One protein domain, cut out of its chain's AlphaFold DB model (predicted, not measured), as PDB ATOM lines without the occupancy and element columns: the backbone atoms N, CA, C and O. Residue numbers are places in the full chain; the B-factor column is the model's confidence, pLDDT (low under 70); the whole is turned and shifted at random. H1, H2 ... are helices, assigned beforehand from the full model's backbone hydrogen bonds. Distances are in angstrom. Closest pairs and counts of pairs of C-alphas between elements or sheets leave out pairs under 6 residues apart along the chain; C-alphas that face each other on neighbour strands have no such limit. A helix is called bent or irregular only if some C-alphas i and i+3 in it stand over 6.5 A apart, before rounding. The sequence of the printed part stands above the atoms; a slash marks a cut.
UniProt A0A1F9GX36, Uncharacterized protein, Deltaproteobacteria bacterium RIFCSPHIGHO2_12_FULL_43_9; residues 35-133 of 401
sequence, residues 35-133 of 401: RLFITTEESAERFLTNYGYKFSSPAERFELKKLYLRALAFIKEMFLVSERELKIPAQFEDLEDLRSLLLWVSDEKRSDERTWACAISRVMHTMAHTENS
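This is residues 35 to 133 of the 401 residues of an uncharacterized protein of Deltaproteobacteria bacterium RIFCSPHIGHO2_12_FULL_43_9 (UniProt A0A1F9GX36). Two long helices, H2 and H5, cross steeply as an X, with the crossing in the middle of H2 and in the later half of H5. The short helix H4 packs on the earlier part of H5 and reaches across to H1, so that H4 lies between H1 and H5; the one-turn H3 sits near H2 and H5 without touching a helix. The printed part has 99 residues with five named helices, H1 to H5 in that order, and no named strand, and its class is all helix. The whole is compact, with a radius of gyration of the C-alphas of 13.3 A, and the C-alphas span 39 by 33 by 22 A.

Start at H1, residues 41 to 51, and compare it with H4, residues 98 to 105: they touch, closest at the C-alphas of Ala 44 and Arg 99, 5.5 A apart, and stand about perpendicular at 81 degrees. H2, residues 58 to 80, is apart from H1. Look at residues 67 to 75 of H2, which alone touch H5, residues 112 to 131; the closest C-alphas, of Ala 71 and Met 124, are 5.6 A apart. These two run opposite ways at a steep tilt of 69 degrees, only just short of about perpendicular. H2 and H4 are close but not clearly touching, with the C-alphas of Lys 65 and Leu 98 closest at 7.5 A. H3, residues 90 to 93, is close but not clearly touching to H2, and H3 and H5 are near each other. H4 and H5 touch, opposite ways at a steep tilt of 57 degrees; the closest C-alphas, of Trp 104 and Arg 114, are 5.0 A apart. H1 is apart from H3 and H5. In H1, H2 and H5 every O i to N i+4 pair is within hydrogen-bond range, in H4 3 of 4 are, and H3 is too short for such a pair.

Find C-alpha 41 at (-3.467, -12.307, -26.676); from there H1 runs 15.0 A to Tyr 51. Next find C-alpha 58 at (1.941, -27.001, -32.772), where H2 begins its 31.6 A to Leu 80; it is neither bent nor irregular, but only just: C-alphas 77 and 80 are 6.2 A apart. H3 runs from Ala 90 to Glu 93, 5.1 A, and H4 from Leu 98 to Val 105, 11.1 A. H5 begins at Asp 112 and ends 28.5 A away at C-alpha 131, (15.147, -17.986, -43.321).

The two C-alphas farthest apart are those of Ser 56 and Arg 84, 39.0 A. The printed part has no cut; the link from H3 to H4 is tight, the other links are short, and no link is long. The mean pLDDT of the printed part is 90.5, and residues 132 to 133 are under 70.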
ATOM      1  N   ARG A  35       7.346   0.941 -30.481       88.69
ATOM      2  CA  ARG A  35       6.507  -0.169 -30.007       88.69
ATOM      3  C   ARG A  35       5.532  -0.692 -31.052       88.69
ATOM      4  O   ARG A  35       5.327  -0.107 -32.110       88.69
ATOM      5  N   LEU A  36       4.873  -1.790 -30.693       88.94
ATOM      6  CA  LEU A  36       3.652  -2.250 -31.345       88.94
ATOM      7  C   LEU A  36       2.408  -1.764 -30.580       88.94
ATOM      8  O   LEU A  36       2.488  -1.127 -29.530       88.94
ATOM      9  N   PHE A  37       1.237  -2.051 -31.144       87.94
ATOM     10  CA  PHE A  37      -0.068  -1.692 -30.584       87.94
ATOM     11  C   PHE A  37      -0.940  -2.944 -30.403       87.94
ATOM     12  O   PHE A  37      -2.100  -2.983 -30.812       87.94
ATOM     13  N   ILE A  38      -0.356  -4.003 -29.838       90.19
ATOM     14  CA  ILE A  38      -1.007  -5.289 -29.579       90.19
ATOM     15  C   ILE A  38      -1.386  -5.347 -28.100       90.19
ATOM     16  O   ILE A  38      -0.535  -5.485 -27.231       90.19
ATOM     17  N   THR A  39      -2.679  -5.236 -27.809       87.62
ATOM     18  CA  THR A  39      -3.176  -5.099 -26.429       87.62
ATOM     19  C   THR A  39      -3.769  -6.377 -25.843       87.62
ATOM     20  O   THR A  39      -4.040  -6.424 -24.647       87.62
ATOM     21  N   THR A  40      -3.991  -7.415 -26.654       92.81
ATOM     22  CA  THR A  40      -4.614  -8.674 -26.213       92.81
ATOM     23  C   THR A  40      -3.923  -9.886 -26.827       92.81
ATOM     24  O   THR A  40      -3.365  -9.794 -27.923       92.81
ATOM     25  N   GLU A  41      -3.994 -11.036 -26.151       92.56
ATOM     26  CA  GLU A  41      -3.467 -12.307 -26.676       92.56
ATOM     27  C   GLU A  41      -4.099 -12.689 -28.017       92.56
ATOM     28  O   GLU A  41      -3.409 -13.155 -28.919       92.56
ATOM     29  N   GLU A  42      -5.398 -12.436 -28.184       93.00
ATOM     30  CA  GLU A  42      -6.100 -12.681 -29.445       93.00
ATOM     31  C   GLU A  42      -5.541 -11.796 -30.572       93.00
ATOM     32  O   GLU A  42      -5.340 -12.244 -31.700       93.00
ATOM     33  N   SER A  43      -5.236 -10.530 -30.267       92.69
ATOM     34  CA  SER A  43      -4.584  -9.634 -31.220       92.69
ATOM     35  C   SER A  43      -3.161 -10.092 -31.545       92.69
ATOM     36  O   SER A  43      -2.755 -10.025 -32.705       92.69
ATOM     37  N   ALA A  44      -2.429 -10.620 -30.560       94.25
ATOM     38  CA  ALA A  44      -1.096 -11.188 -30.751       94.25
ATOM     39  C   ALA A  44      -1.131 -12.423 -31.667       94.25
ATOM     40  O   ALA A  44      -0.340 -12.523 -32.600       94.25
ATOM     41  N   GLU A  45      -2.089 -13.328 -31.471       94.12
ATOM     42  CA  GLU A  45      -2.272 -14.502 -32.328       94.12
ATOM     43  C   GLU A  45      -2.666 -14.120 -33.761       94.12
ATOM     44  O   GLU A  45      -2.106 -14.657 -34.724       94.12
ATOM     45  N   ARG A  46      -3.570 -13.146 -33.929       92.88
ATOM     46  CA  ARG A  46      -3.889 -12.598 -35.256       92.88
ATOM     47  C   ARG A  46      -2.672 -11.948 -35.902       92.88
ATOM     48  O   ARG A  46      -2.487 -12.102 -37.107       92.88
ATOM     49  N   PHE A  47      -1.853 -11.227 -35.139       93.81
ATOM     50  CA  PHE A  47      -0.625 -10.624 -35.650       93.81
ATOM     51  C   PHE A  47       0.341 -11.699 -36.159       93.81
ATOM     52  O   PHE A  47       0.750 -11.630 -37.313       93.81
ATOM     53  N   LEU A  48       0.628 -12.729 -35.355       93.38
ATOM     54  CA  LEU A  48       1.495 -13.846 -35.749       93.38
ATOM     55  C   LEU A  48       0.962 -14.576 -36.984       93.38
ATOM     56  O   LEU A  48       1.710 -14.811 -37.932       93.38
ATOM     57  N   THR A  49      -0.343 -14.850 -37.015       92.44
ATOM     58  CA  THR A  49      -0.988 -15.531 -38.143       92.44
ATOM     59  C   THR A  49      -0.838 -14.734 -39.438       92.44
ATOM     60  O   THR A  49      -0.494 -15.305 -40.468       92.44
ATOM     61  N   ASN A  50      -1.047 -13.414 -39.390       90.69
ATOM     62  CA  ASN A  50      -0.876 -12.546 -40.559       90.69
ATOM     63  C   ASN A  50       0.597 -12.291 -40.907       90.69
ATOM     64  O   ASN A  50       0.900 -11.975 -42.053       90.69
ATOM     65  N   TYR A  51       1.506 -12.438 -39.941       89.12
ATOM     66  CA  TYR A  51       2.945 -12.396 -40.186       89.12
ATOM     67  C   TYR A  51       3.447 -13.667 -40.892       89.12
ATOM     68  O   TYR A  51       4.431 -13.610 -41.625       89.12
ATOM     69  N   GLY A  52       2.750 -14.794 -40.717       88.69
ATOM     70  CA  GLY A  52       3.038 -16.063 -41.393       88.69
ATOM     71  C   GLY A  52       3.138 -17.281 -40.473       88.69
ATOM     72  O   GLY A  52       3.429 -18.359 -40.972       88.69
ATOM     73  N   TYR A  53       2.886 -17.128 -39.167       90.38
ATOM     74  CA  TYR A  53       2.956 -18.205 -38.176       90.38
ATOM     75  C   TYR A  53       1.598 -18.407 -37.491       90.38
ATOM     76  O   TYR A  53       1.183 -17.625 -36.632       90.38
ATOM     77  N   LYS A  54       0.896 -19.481 -37.838       91.56
ATOM     78  CA  LYS A  54      -0.354 -19.907 -37.204       91.56
ATOM     79  C   LYS A  54      -0.061 -20.449 -35.815       91.56
ATOM     80  O   LYS A  54       0.306 -21.609 -35.641       91.56
ATOM     81  N   PHE A  55      -0.297 -19.625 -34.801       87.69
ATOM     82  CA  PHE A  55      -0.037 -20.000 -33.412       87.69
ATOM     83  C   PHE A  55      -0.899 -21.181 -32.922       87.69
ATOM     84  O   PHE A  55      -0.512 -21.904 -32.010       87.69
ATOM     85  N   SER A  56      -2.033 -21.451 -33.567       88.81
ATOM     86  CA  SER A  56      -2.840 -22.650 -33.313       88.81
ATOM     87  C   SER A  56      -2.174 -23.958 -33.777       88.81
ATOM     88  O   SER A  56      -2.526 -25.031 -33.284       88.81
ATOM     89  N   SER A  57      -1.183 -23.898 -34.674       92.75
ATOM     90  CA  SER A  57      -0.417 -25.054 -35.152       92.75
ATOM     91  C   SER A  57       0.739 -25.380 -34.192       92.75
ATOM     92  O   SER A  57       1.624 -24.548 -33.984       92.75
ATOM     93  N   PRO A  58       0.804 -26.594 -33.603       92.44
ATOM     94  CA  PRO A  58       1.941 -27.001 -32.772       92.44
ATOM     95  C   PRO A  58       3.290 -26.945 -33.506       92.44
ATOM     96  O   PRO A  58       4.292 -26.578 -32.897       92.44
ATOM     97  N   ALA A  59       3.313 -27.271 -34.802       90.81
ATOM     98  CA  ALA A  59       4.529 -27.245 -35.611       90.81
ATOM     99  C   ALA A  59       5.043 -25.811 -35.815       90.81
ATOM    100  O   ALA A  59       6.213 -25.535 -35.563       90.81
ATOM    101  N   GLU A  60       4.157 -24.878 -36.173       91.50
ATOM    102  CA  GLU A  60       4.541 -23.479 -36.404       91.50
ATOM    103  C   GLU A  60       4.888 -22.760 -35.088       91.50
ATOM    104  O   GLU A  60       5.790 -21.924 -35.059       91.50
ATOM    105  N   ARG A  61       4.263 -23.138 -33.958       91.88
ATOM    106  CA  ARG A  61       4.706 -22.686 -32.623       91.88
ATOM    107  C   ARG A  61       6.137 -23.113 -32.318       91.88
ATOM    108  O   ARG A  61       6.918 -22.315 -31.804       91.88
ATOM    109  N   PHE A  62       6.484 -24.358 -32.637       91.56
ATOM    110  CA  PHE A  62       7.842 -24.857 -32.455       91.56
ATOM    111  C   PHE A  62       8.843 -24.123 -33.360       91.56
ATOM    112  O   PHE A  62       9.943 -23.790 -32.921       91.56
ATOM    113  N   GLU A  63       8.471 -23.810 -34.602       90.62
ATOM    114  CA  GLU A  63       9.286 -22.988 -35.505       90.62
ATOM    115  C   GLU A  63       9.516 -21.575 -34.972       90.62
ATOM    116  O   GLU A  63      10.663 -21.134 -34.888       90.62
ATOM    117  N   LEU A  64       8.458 -20.906 -34.516       92.75
ATOM    118  CA  LEU A  64       8.558 -19.576 -33.926       92.75
ATOM    119  C   LEU A  64       9.426 -19.579 -32.652       92.75
ATOM    120  O   LEU A  64      10.216 -18.658 -32.436       92.75
ATOM    121  N   LYS A  65       9.348 -20.639 -31.834       94.75
ATOM    122  CA  LYS A  65      10.216 -20.822 -30.659       94.75
ATOM    123  C   LYS A  65      11.681 -21.037 -31.042       94.75
ATOM    124  O   LYS A  65      12.552 -20.456 -30.396       94.75
ATOM    125  N   LYS A  66      11.977 -21.798 -32.101       93.06
ATOM    126  CA  LYS A  66      13.350 -21.925 -32.627       93.06
ATOM    127  C   LYS A  66      13.903 -20.567 -33.067       93.06
ATOM    128  O   LYS A  66      15.015 -20.219 -32.676       93.06
ATOM    129  N   LEU A  67      13.110 -19.789 -33.805       92.81
ATOM    130  CA  LEU A  67      13.473 -18.436 -34.234       92.81
ATOM    131  C   LEU A  67      13.764 -17.519 -33.034       92.81
ATOM    132  O   LEU A  67      14.774 -16.818 -33.015       92.81
ATOM    133  N   TYR A  68      12.910 -17.562 -32.010       96.50
ATOM    134  CA  TYR A  68      13.090 -16.811 -30.768       96.50
ATOM    135  C   TYR A  68      14.404 -17.161 -30.056       96.50
ATOM    136  O   TYR A  68      15.196 -16.274 -29.736       96.50
ATOM    137  N   LEU A  69      14.672 -18.453 -29.845       96.12
ATOM    138  CA  LEU A  69      15.895 -18.914 -29.182       96.12
ATOM    139  C   LEU A  69      17.151 -18.537 -29.980       96.12
ATOM    140  O   LEU A  69      18.152 -18.127 -29.391       96.12
ATOM    141  N   ARG A  70      17.088 -18.607 -31.315       94.69
ATOM    142  CA  ARG A  70      18.169 -18.161 -32.200       94.69
ATOM    143  C   ARG A  70      18.419 -16.658 -32.081       94.69
ATOM    144  O   ARG A  70      19.572 -16.242 -32.019       94.69
ATOM    145  N   ALA A  71      17.363 -15.848 -31.985       96.25
ATOM    146  CA  ALA A  71      17.483 -14.408 -31.767       96.25
ATOM    147  C   ALA A  71      18.139 -14.082 -30.415       96.25
ATOM    148  O   ALA A  71      19.015 -13.217 -30.355       96.25
ATOM    149  N   LEU A  72      17.782 -14.802 -29.343       96.56
ATOM    150  CA  LEU A  72      18.439 -14.662 -28.038       96.56
ATOM    151  C   LEU A  72      19.928 -15.017 -28.107       96.56
ATOM    152  O   LEU A  72      20.758 -14.250 -27.617       96.56
ATOM    153  N   ALA A  73      20.268 -16.153 -28.723       95.50
ATOM    154  CA  ALA A  73      21.654 -16.582 -28.902       95.50
ATOM    155  C   ALA A  73      22.458 -15.543 -29.697       95.50
ATOM    156  O   ALA A  73      23.507 -15.099 -29.240       95.50
ATOM    157  N   PHE A  74      21.906 -15.053 -30.809       94.94
ATOM    158  CA  PHE A  74      22.526 -14.007 -31.616       94.94
ATOM    159  C   PHE A  74      22.790 -12.731 -30.813       94.94
ATOM    160  O   PHE A  74      23.886 -12.185 -30.878       94.94
ATOM    161  N   ILE A  75      21.824 -12.247 -30.023       95.31
ATOM    162  CA  ILE A  75      22.034 -11.056 -29.187       95.31
ATOM    163  C   ILE A  75      23.164 -11.300 -28.179       95.31
ATOM    164  O   ILE A  75      24.047 -10.450 -28.038       95.31
ATOM    165  N   LYS A  76      23.171 -12.461 -27.513       93.56
ATOM    166  CA  LYS A  76      24.217 -12.827 -26.547       93.56
ATOM    167  C   LYS A  76      25.600 -12.852 -27.193       93.56
ATOM    168  O   LYS A  76      26.516 -12.206 -26.692       93.56
ATOM    169  N   GLU A  77      25.734 -13.561 -28.306       92.81
ATOM    170  CA  GLU A  77      27.012 -13.838 -28.964       92.81
ATOM    171  C   GLU A  77      27.535 -12.653 -29.781       92.81
ATOM    172  O   GLU A  77      28.741 -12.424 -29.837       92.81
ATOM    173  N   MET A  78      26.649 -11.863 -30.388       90.56
ATOM    174  CA  MET A  78      27.058 -10.751 -31.247       90.56
ATOM    175  C   MET A  78      27.117  -9.426 -30.494       90.56
ATOM    176  O   MET A  78      28.026  -8.631 -30.724       90.56
ATOM    177  N   PHE A  79      26.158  -9.147 -29.607       92.06
ATOM    178  CA  PHE A  79      26.030  -7.820 -29.001       92.06
ATOM    179  C   PHE A  79      26.497  -7.749 -27.551       92.06
ATOM    180  O   PHE A  79      27.018  -6.703 -27.157       92.06
ATOM    181  N   LEU A  80      26.339  -8.819 -26.769       91.00
ATOM    182  CA  LEU A  80      26.619  -8.791 -25.329       91.00
ATOM    183  C   LEU A  80      28.014  -9.295 -24.945       91.00
ATOM    184  O   LEU A  80      28.439  -9.046 -23.825       91.00
ATOM    185  N   VAL A  81      28.774  -9.925 -25.848       85.88
ATOM    186  CA  VAL A  81      30.140 -10.414 -25.544       85.88
ATOM    187  C   VAL A  81      31.053  -9.311 -24.998       85.88
ATOM    188  O   VAL A  81      31.872  -9.563 -24.114       85.88
ATOM    189  N   SER A  82      30.906  -8.078 -25.492       78.62
ATOM    190  CA  SER A  82      31.676  -6.923 -25.020       78.62
ATOM    191  C   SER A  82      31.028  -6.172 -23.849       78.62
ATOM    192  O   SER A  82      31.645  -5.248 -23.327       78.62
ATOM    193  N   GLU A  83      29.806  -6.529 -23.442       81.62
ATOM    194  CA  GLU A  83      29.024  -5.826 -22.416       81.62
ATOM    195  C   GLU A  83      28.996  -6.624 -21.115       81.62
ATOM    196  O   GLU A  83      28.367  -7.674 -21.016       81.62
ATOM    197  N   ARG A  84      29.678  -6.126 -20.083       75.81
ATOM    198  CA  ARG A  84      29.770  -6.840 -18.797       75.81
ATOM    199  C   ARG A  84      28.527  -6.678 -17.923       75.81
ATOM    200  O   ARG A  84      28.237  -7.556 -17.111       75.81
ATOM    201  N   GLU A  85      27.822  -5.563 -18.080       82.19
ATOM    202  CA  GLU A  85      26.713  -5.160 -17.207       82.19
ATOM    203  C   GLU A  85      25.341  -5.472 -17.813       82.19
ATOM    204  O   GLU A  85      24.384  -5.706 -17.078       82.19
ATOM    205  N   LEU A  86      25.248  -5.555 -19.144       87.62
ATOM    206  CA  LEU A  86      23.993  -5.811 -19.838       87.62
ATOM    207  C   LEU A  86      23.776  -7.315 -20.040       87.62
ATOM    208  O   LEU A  86      24.539  -7.983 -20.736       87.62
ATOM    209  N   LYS A  87      22.703  -7.851 -19.455       90.38
ATOM    210  CA  LYS A  87      22.306  -9.259 -19.589       90.38
ATOM    211  C   LYS A  87      20.836  -9.368 -19.953       90.38
ATOM    212  O   LYS A  87      20.027  -8.562 -19.502       90.38
ATOM    213  N   ILE A  88      20.503 -10.392 -20.736       92.75
ATOM    214  CA  ILE A  88      19.109 -10.725 -21.037       92.75
ATOM    215  C   ILE A  88      18.419 -11.137 -19.722       92.75
ATOM    216  O   ILE A  88      18.939 -12.022 -19.038       92.75
ATOM    217  N   PRO A  89      17.283 -10.523 -19.344       93.62
ATOM    218  CA  PRO A  89      16.559 -10.905 -18.135       93.62
ATOM    219  C   PRO A  89      16.035 -12.349 -18.197       93.62
ATOM    220  O   PRO A  89      15.558 -12.792 -19.243       93.62
ATOM    221  N   ALA A  90      16.057 -13.058 -17.062       92.06
ATOM    222  CA  ALA A  90      15.709 -14.486 -16.971       92.06
ATOM    223  C   ALA A  90      14.313 -14.817 -17.533       92.06
ATOM    224  O   ALA A  90      14.134 -15.818 -18.214       92.06
ATOM    225  N   GLN A  91      13.344 -13.916 -17.356       93.69
ATOM    226  CA  GLN A  91      11.984 -14.080 -17.884       93.69
ATOM    227  C   GLN A  91      11.901 -14.234 -19.414       93.69
ATOM    228  O   GLN A  91      10.897 -14.732 -19.910       93.69
ATOM    229  N   PHE A  92      12.914 -13.789 -20.170       95.06
ATOM    230  CA  PHE A  92      13.003 -14.034 -21.613       95.06
ATOM    231  C   PHE A  92      13.634 -15.403 -21.906       95.06
ATOM    232  O   PHE A  92      13.263 -16.076 -22.860       95.06
ATOM    233  N   GLU A  93      14.564 -15.868 -21.078       90.94
ATOM    234  CA  GLU A  93      15.152 -17.202 -21.250       90.94
ATOM    235  C   GLU A  93      14.106 -18.303 -21.014       90.94
ATOM    236  O   GLU A  93      14.034 -19.260 -21.787       90.94
ATOM    237  N   ASP A  94      13.228 -18.083 -20.035       90.31
ATOM    238  CA  ASP A  94      12.179 -19.018 -19.615       90.31
ATOM    239  C   ASP A  94      10.825 -18.792 -20.326       90.31
ATOM    240  O   ASP A  94       9.804 -19.369 -19.948       90.31
ATOM    241  N   LEU A  95      10.771 -17.927 -21.349       92.56
ATOM    242  CA  LEU A  95       9.504 -17.535 -21.974       92.56
ATOM    243  C   LEU A  95       8.911 -18.648 -22.848       92.56
ATOM    244  O   LEU A  95       9.348 -18.839 -23.982       92.56
ATOM    245  N   GLU A  96       7.865 -19.330 -22.389       89.25
ATOM    246  CA  GLU A  96       7.178 -20.364 -23.183       89.25
ATOM    247  C   GLU A  96       6.189 -19.790 -24.212       89.25
ATOM    248  O   GLU A  96       6.193 -20.191 -25.378       89.25
ATOM    249  N   ASP A  97       5.362 -18.819 -23.812       92.31
ATOM    250  CA  ASP A  97       4.342 -18.233 -24.684       92.31
ATOM    251  C   ASP A  97       4.825 -16.937 -25.346       92.31
ATOM    252  O   ASP A  97       4.870 -15.862 -24.745       92.31
ATOM    253  N   LEU A  98       5.138 -17.020 -26.639       93.69
ATOM    254  CA  LEU A  98       5.642 -15.882 -27.408       93.69
ATOM    255  C   LEU A  98       4.600 -14.784 -27.658       93.69
ATOM    256  O   LEU A  98       4.970 -13.687 -28.080       93.69
ATOM    257  N   ARG A  99       3.316 -15.008 -27.357       94.75
ATOM    258  CA  ARG A  99       2.316 -13.929 -27.375       94.75
ATOM    259  C   ARG A  99       2.627 -12.882 -26.309       94.75
ATOM    260  O   ARG A  99       2.463 -11.693 -26.572       94.75
ATOM    261  N   SER A 100       3.159 -13.293 -25.155       94.44
ATOM    262  CA  SER A 100       3.578 -12.366 -24.097       94.44
ATOM    263  C   SER A 100       4.692 -11.428 -24.562       94.44
ATOM    264  O   SER A 100       4.680 -10.258 -24.193       94.44
ATOM    265  N   LEU A 101       5.587 -11.885 -25.450       95.44
ATOM    266  CA  LEU A 101       6.606 -11.024 -26.057       95.44
ATOM    267  C   LEU A 101       5.962  -9.851 -26.812       95.44
ATOM    268  O   LEU A 101       6.355  -8.706 -26.616       95.44
ATOM    269  N   LEU A 102       4.943 -10.120 -27.636       95.06
ATOM    270  CA  LEU A 102       4.231  -9.095 -28.411       95.06
ATOM    271  C   LEU A 102       3.445  -8.118 -27.526       95.06
ATOM    272  O   LEU A 102       3.344  -6.931 -27.854       95.06
ATOM    273  N   LEU A 103       2.916  -8.604 -26.402       94.38
ATOM    274  CA  LEU A 103       2.276  -7.762 -25.394       94.38
ATOM    275  C   LEU A 103       3.298  -6.837 -24.720       94.38
ATOM    276  O   LEU A 103       3.046  -5.639 -24.619       94.38
ATOM    277  N   TRP A 104       4.476  -7.346 -24.345       94.88
ATOM    278  CA  TRP A 104       5.550  -6.531 -23.763       94.88
ATOM    279  C   TRP A 104       6.099  -5.490 -24.741       94.88
ATOM    280  O   TRP A 104       6.307  -4.343 -24.353       94.88
ATOM    281  N   VAL A 105       6.256  -5.838 -26.024       92.44
ATOM    282  CA  VAL A 105       6.614  -4.870 -27.082       92.44
ATOM    283  C   VAL A 105       5.601  -3.726 -27.163       92.44
ATOM    284  O   VAL A 105       5.955  -2.621 -27.567       92.44
ATOM    285  N   SER A 106       4.342  -3.984 -26.808       91.62
ATOM    286  CA  SER A 106       3.238  -3.037 -26.960       91.62
ATOM    287  C   SER A 106       2.955  -2.187 -25.725       91.62
ATOM    288  O   SER A 106       2.066  -1.332 -25.792       91.62
ATOM    289  N   ASP A 107       3.692  -2.389 -24.627       89.81
ATOM    290  CA  ASP A 107       3.472  -1.663 -23.376       89.81
ATOM    291  C   ASP A 107       3.585  -0.141 -23.587       89.81
ATOM    292  O   ASP A 107       4.436   0.377 -24.321       89.81
ATOM    293  N   GLU A 108       2.676   0.612 -22.973       84.69
ATOM    294  CA  GLU A 108       2.676   2.069 -23.081       84.69
ATOM    295  C   GLU A 108       3.815   2.676 -22.270       84.69
ATOM    296  O   GLU A 108       4.440   3.650 -22.700       84.69
ATOM    297  N   LYS A 109       4.112   2.084 -21.108       86.94
ATOM    298  CA  LYS A 109       5.232   2.520 -20.283       86.94
ATOM    299  C   LYS A 109       6.521   1.968 -20.868       86.94
ATOM    300  O   LYS A 109       6.629   0.799 -21.220       86.94
ATOM    301  N   ARG A 110       7.523   2.835 -20.975       84.69
ATOM    302  CA  ARG A 110       8.868   2.404 -21.334       84.69
ATOM    303  C   ARG A 110       9.487   1.743 -20.110       84.69
ATOM    304  O   ARG A 110       9.805   2.431 -19.145       84.69
ATOM    305  N   SER A 111       9.603   0.424 -20.160       89.94
ATOM    306  CA  SER A 111      10.291  -0.383 -19.159       89.94
ATOM    307  C   SER A 111      11.450  -1.156 -19.791       89.94
ATOM    308  O   SER A 111      11.568  -1.231 -21.025       89.94
ATOM    309  N   ASP A 112      12.298  -1.742 -18.953       89.31
ATOM    310  CA  ASP A 112      13.373  -2.624 -19.408       89.31
ATOM    311  C   ASP A 112      12.795  -3.840 -20.137       89.31
ATOM    312  O   ASP A 112      13.312  -4.239 -21.181       89.31
ATOM    313  N   GLU A 113      11.665  -4.375 -19.664       91.38
ATOM    314  CA  GLU A 113      10.966  -5.493 -20.299       91.38
ATOM    315  C   GLU A 113      10.501  -5.132 -21.705       91.38
ATOM    316  O   GLU A 113      10.785  -5.865 -22.654       91.38
ATOM    317  N   ARG A 114       9.843  -3.980 -21.876       93.12
ATOM    318  CA  ARG A 114       9.442  -3.517 -23.208       93.12
ATOM    319  C   ARG A 114      10.653  -3.357 -24.117       93.12
ATOM    320  O   ARG A 114      10.625  -3.773 -25.273       93.12
ATOM    321  N   THR A 115      11.721  -2.763 -23.601       92.69
ATOM    322  CA  THR A 115      12.910  -2.469 -24.399       92.69
ATOM    323  C   THR A 115      13.606  -3.754 -24.863       92.69
ATOM    324  O   THR A 115      13.944  -3.875 -26.044       92.69
ATOM    325  N   TRP A 116      13.750  -4.747 -23.983       95.31
ATOM    326  CA  TRP A 116      14.252  -6.073 -24.345       95.31
ATOM    327  C   TRP A 116      13.327  -6.798 -25.321       95.31
ATOM    328  O   TRP A 116      13.801  -7.361 -26.310       95.31
ATOM    329  N   ALA A 117      12.013  -6.739 -25.103       95.56
ATOM    330  CA  ALA A 117      11.040  -7.347 -25.998       95.56
ATOM    331  C   ALA A 117      11.125  -6.750 -27.416       95.56
ATOM    332  O   ALA A 117      11.120  -7.497 -28.400       95.56
ATOM    333  N   CYS A 118      11.289  -5.425 -27.534       93.88
ATOM    334  CA  CYS A 118      11.535  -4.739 -28.804       93.88
ATOM    335  C   CYS A 118      12.848  -5.201 -29.448       93.88
ATOM    336  O   CYS A 118      12.854  -5.556 -30.626       93.88
ATOM    337  N   ALA A 119      13.951  -5.242 -28.693       94.56
ATOM    338  CA  ALA A 119      15.250  -5.682 -29.199       94.56
ATOM    339  C   ALA A 119      15.203  -7.111 -29.766       94.56
ATOM    340  O   ALA A 119      15.664  -7.353 -30.883       94.56
ATOM    341  N   ILE A 120      14.587  -8.040 -29.032       96.38
ATOM    342  CA  ILE A 120      14.432  -9.433 -29.461       96.38
ATOM    343  C   ILE A 120      13.543  -9.515 -30.706       96.38
ATOM    344  O   ILE A 120      13.920 -10.157 -31.686       96.38
ATOM    345  N   SER A 121      12.411  -8.806 -30.717       94.56
ATOM    346  CA  SER A 121      11.474  -8.807 -31.850       94.56
ATOM    347  C   SER A 121      12.096  -8.247 -33.132       94.56
ATOM    348  O   SER A 121      11.835  -8.770 -34.213       94.56
ATOM    349  N   ARG A 122      12.970  -7.236 -33.029       92.94
ATOM    350  CA  ARG A 122      13.737  -6.693 -34.168       92.94
ATOM    351  C   ARG A 122      14.649  -7.751 -34.791       92.94
ATOM    352  O   ARG A 122      14.661  -7.904 -36.010       92.94
ATOM    353  N   VAL A 123      15.376  -8.504 -33.964       94.12
ATOM    354  CA  VAL A 123      16.255  -9.587 -34.437       94.12
ATOM    355  C   VAL A 123      15.435 -10.736 -35.026       94.12
ATOM    356  O   VAL A 123      15.744 -11.187 -36.128       94.12
ATOM    357  N   MET A 124      14.354 -11.154 -34.357       93.94
ATOM    358  CA  MET A 124      13.437 -12.179 -34.873       93.94
ATOM    359  C   MET A 124      12.861 -11.795 -36.236       93.94
ATOM    360  O   MET A 124      12.866 -12.613 -37.148       93.94
ATOM    361  N   HIS A 125      12.402 -10.551 -36.391       90.56
ATOM    362  CA  HIS A 125      11.873 -10.031 -37.648       90.56
ATOM    363  C   HIS A 125      12.902 -10.154 -38.783       90.56
ATOM    364  O   HIS A 125      12.608 -10.732 -39.829       90.56
ATOM    365  N   THR A 126      14.139  -9.690 -38.574       88.94
ATOM    366  CA  THR A 126      15.205  -9.815 -39.583       88.94
ATOM    367  C   THR A 126      15.544 -11.274 -39.905       88.94
ATOM    368  O   THR A 126      15.751 -11.614 -41.074       88.94
ATOM    369  N   MET A 127      15.583 -12.151 -38.900       88.56
ATOM    370  CA  MET A 127      15.841 -13.578 -39.101       88.56
ATOM    371  C   MET A 127      14.714 -14.264 -39.882       88.56
ATOM    372  O   MET A 127      15.007 -14.964 -40.848       88.56
ATOM    373  N   ALA A 128      13.446 -13.996 -39.551       86.62
ATOM    374  CA  ALA A 128      12.288 -14.556 -40.251       86.62
ATOM    375  C   ALA A 128      12.294 -14.200 -41.744       86.62
ATOM    376  O   ALA A 128      11.980 -15.034 -42.592       86.62
ATOM    377  N   HIS A 129      12.698 -12.976 -42.088       79.69
ATOM    378  CA  HIS A 129      12.849 -12.576 -43.487       79.69
ATOM    379  C   HIS A 129      14.028 -13.264 -44.189       79.69
ATOM    380  O   HIS A 129      13.991 -13.437 -45.406       79.69
ATOM    381  N   THR A 130      15.058 -13.662 -43.444       77.25
ATOM    382  CA  THR A 130      16.245 -14.328 -43.995       77.25
ATOM    383  C   THR A 130      15.998 -15.824 -44.231       77.25
ATOM    384  O   THR A 130      16.317 -16.310 -45.313       77.25
ATOM    385  N   GLU A 131      15.398 -16.530 -43.263       72.94
ATOM    386  CA  GLU A 131      15.147 -17.986 -43.321       72.94
ATOM    387  C   GLU A 131      14.088 -18.365 -44.365       72.94
ATOM    388  O   GLU A 131      14.205 -19.384 -45.038       72.94
ATOM    389  N   ASN A 132      13.077 -17.518 -44.576       64.19
ATOM    390  CA  ASN A 132      11.972 -17.816 -45.493       64.19
ATOM    391  C   ASN A 132      12.297 -17.555 -46.980       64.19
ATOM    392  O   ASN A 132      11.399 -17.437 -47.817       64.19
ATOM    393  N   SER A 133      13.580 -17.459 -47.350       62.88
ATOM    394  CA  SER A 133      13.976 -17.404 -48.757       62.88
ATOM    395  C   SER A 133      13.960 -18.815 -49.348       62.88
ATOM    396  O   SER A 133      14.800 -19.640 -48.998       62.88
TER     397      SER A 133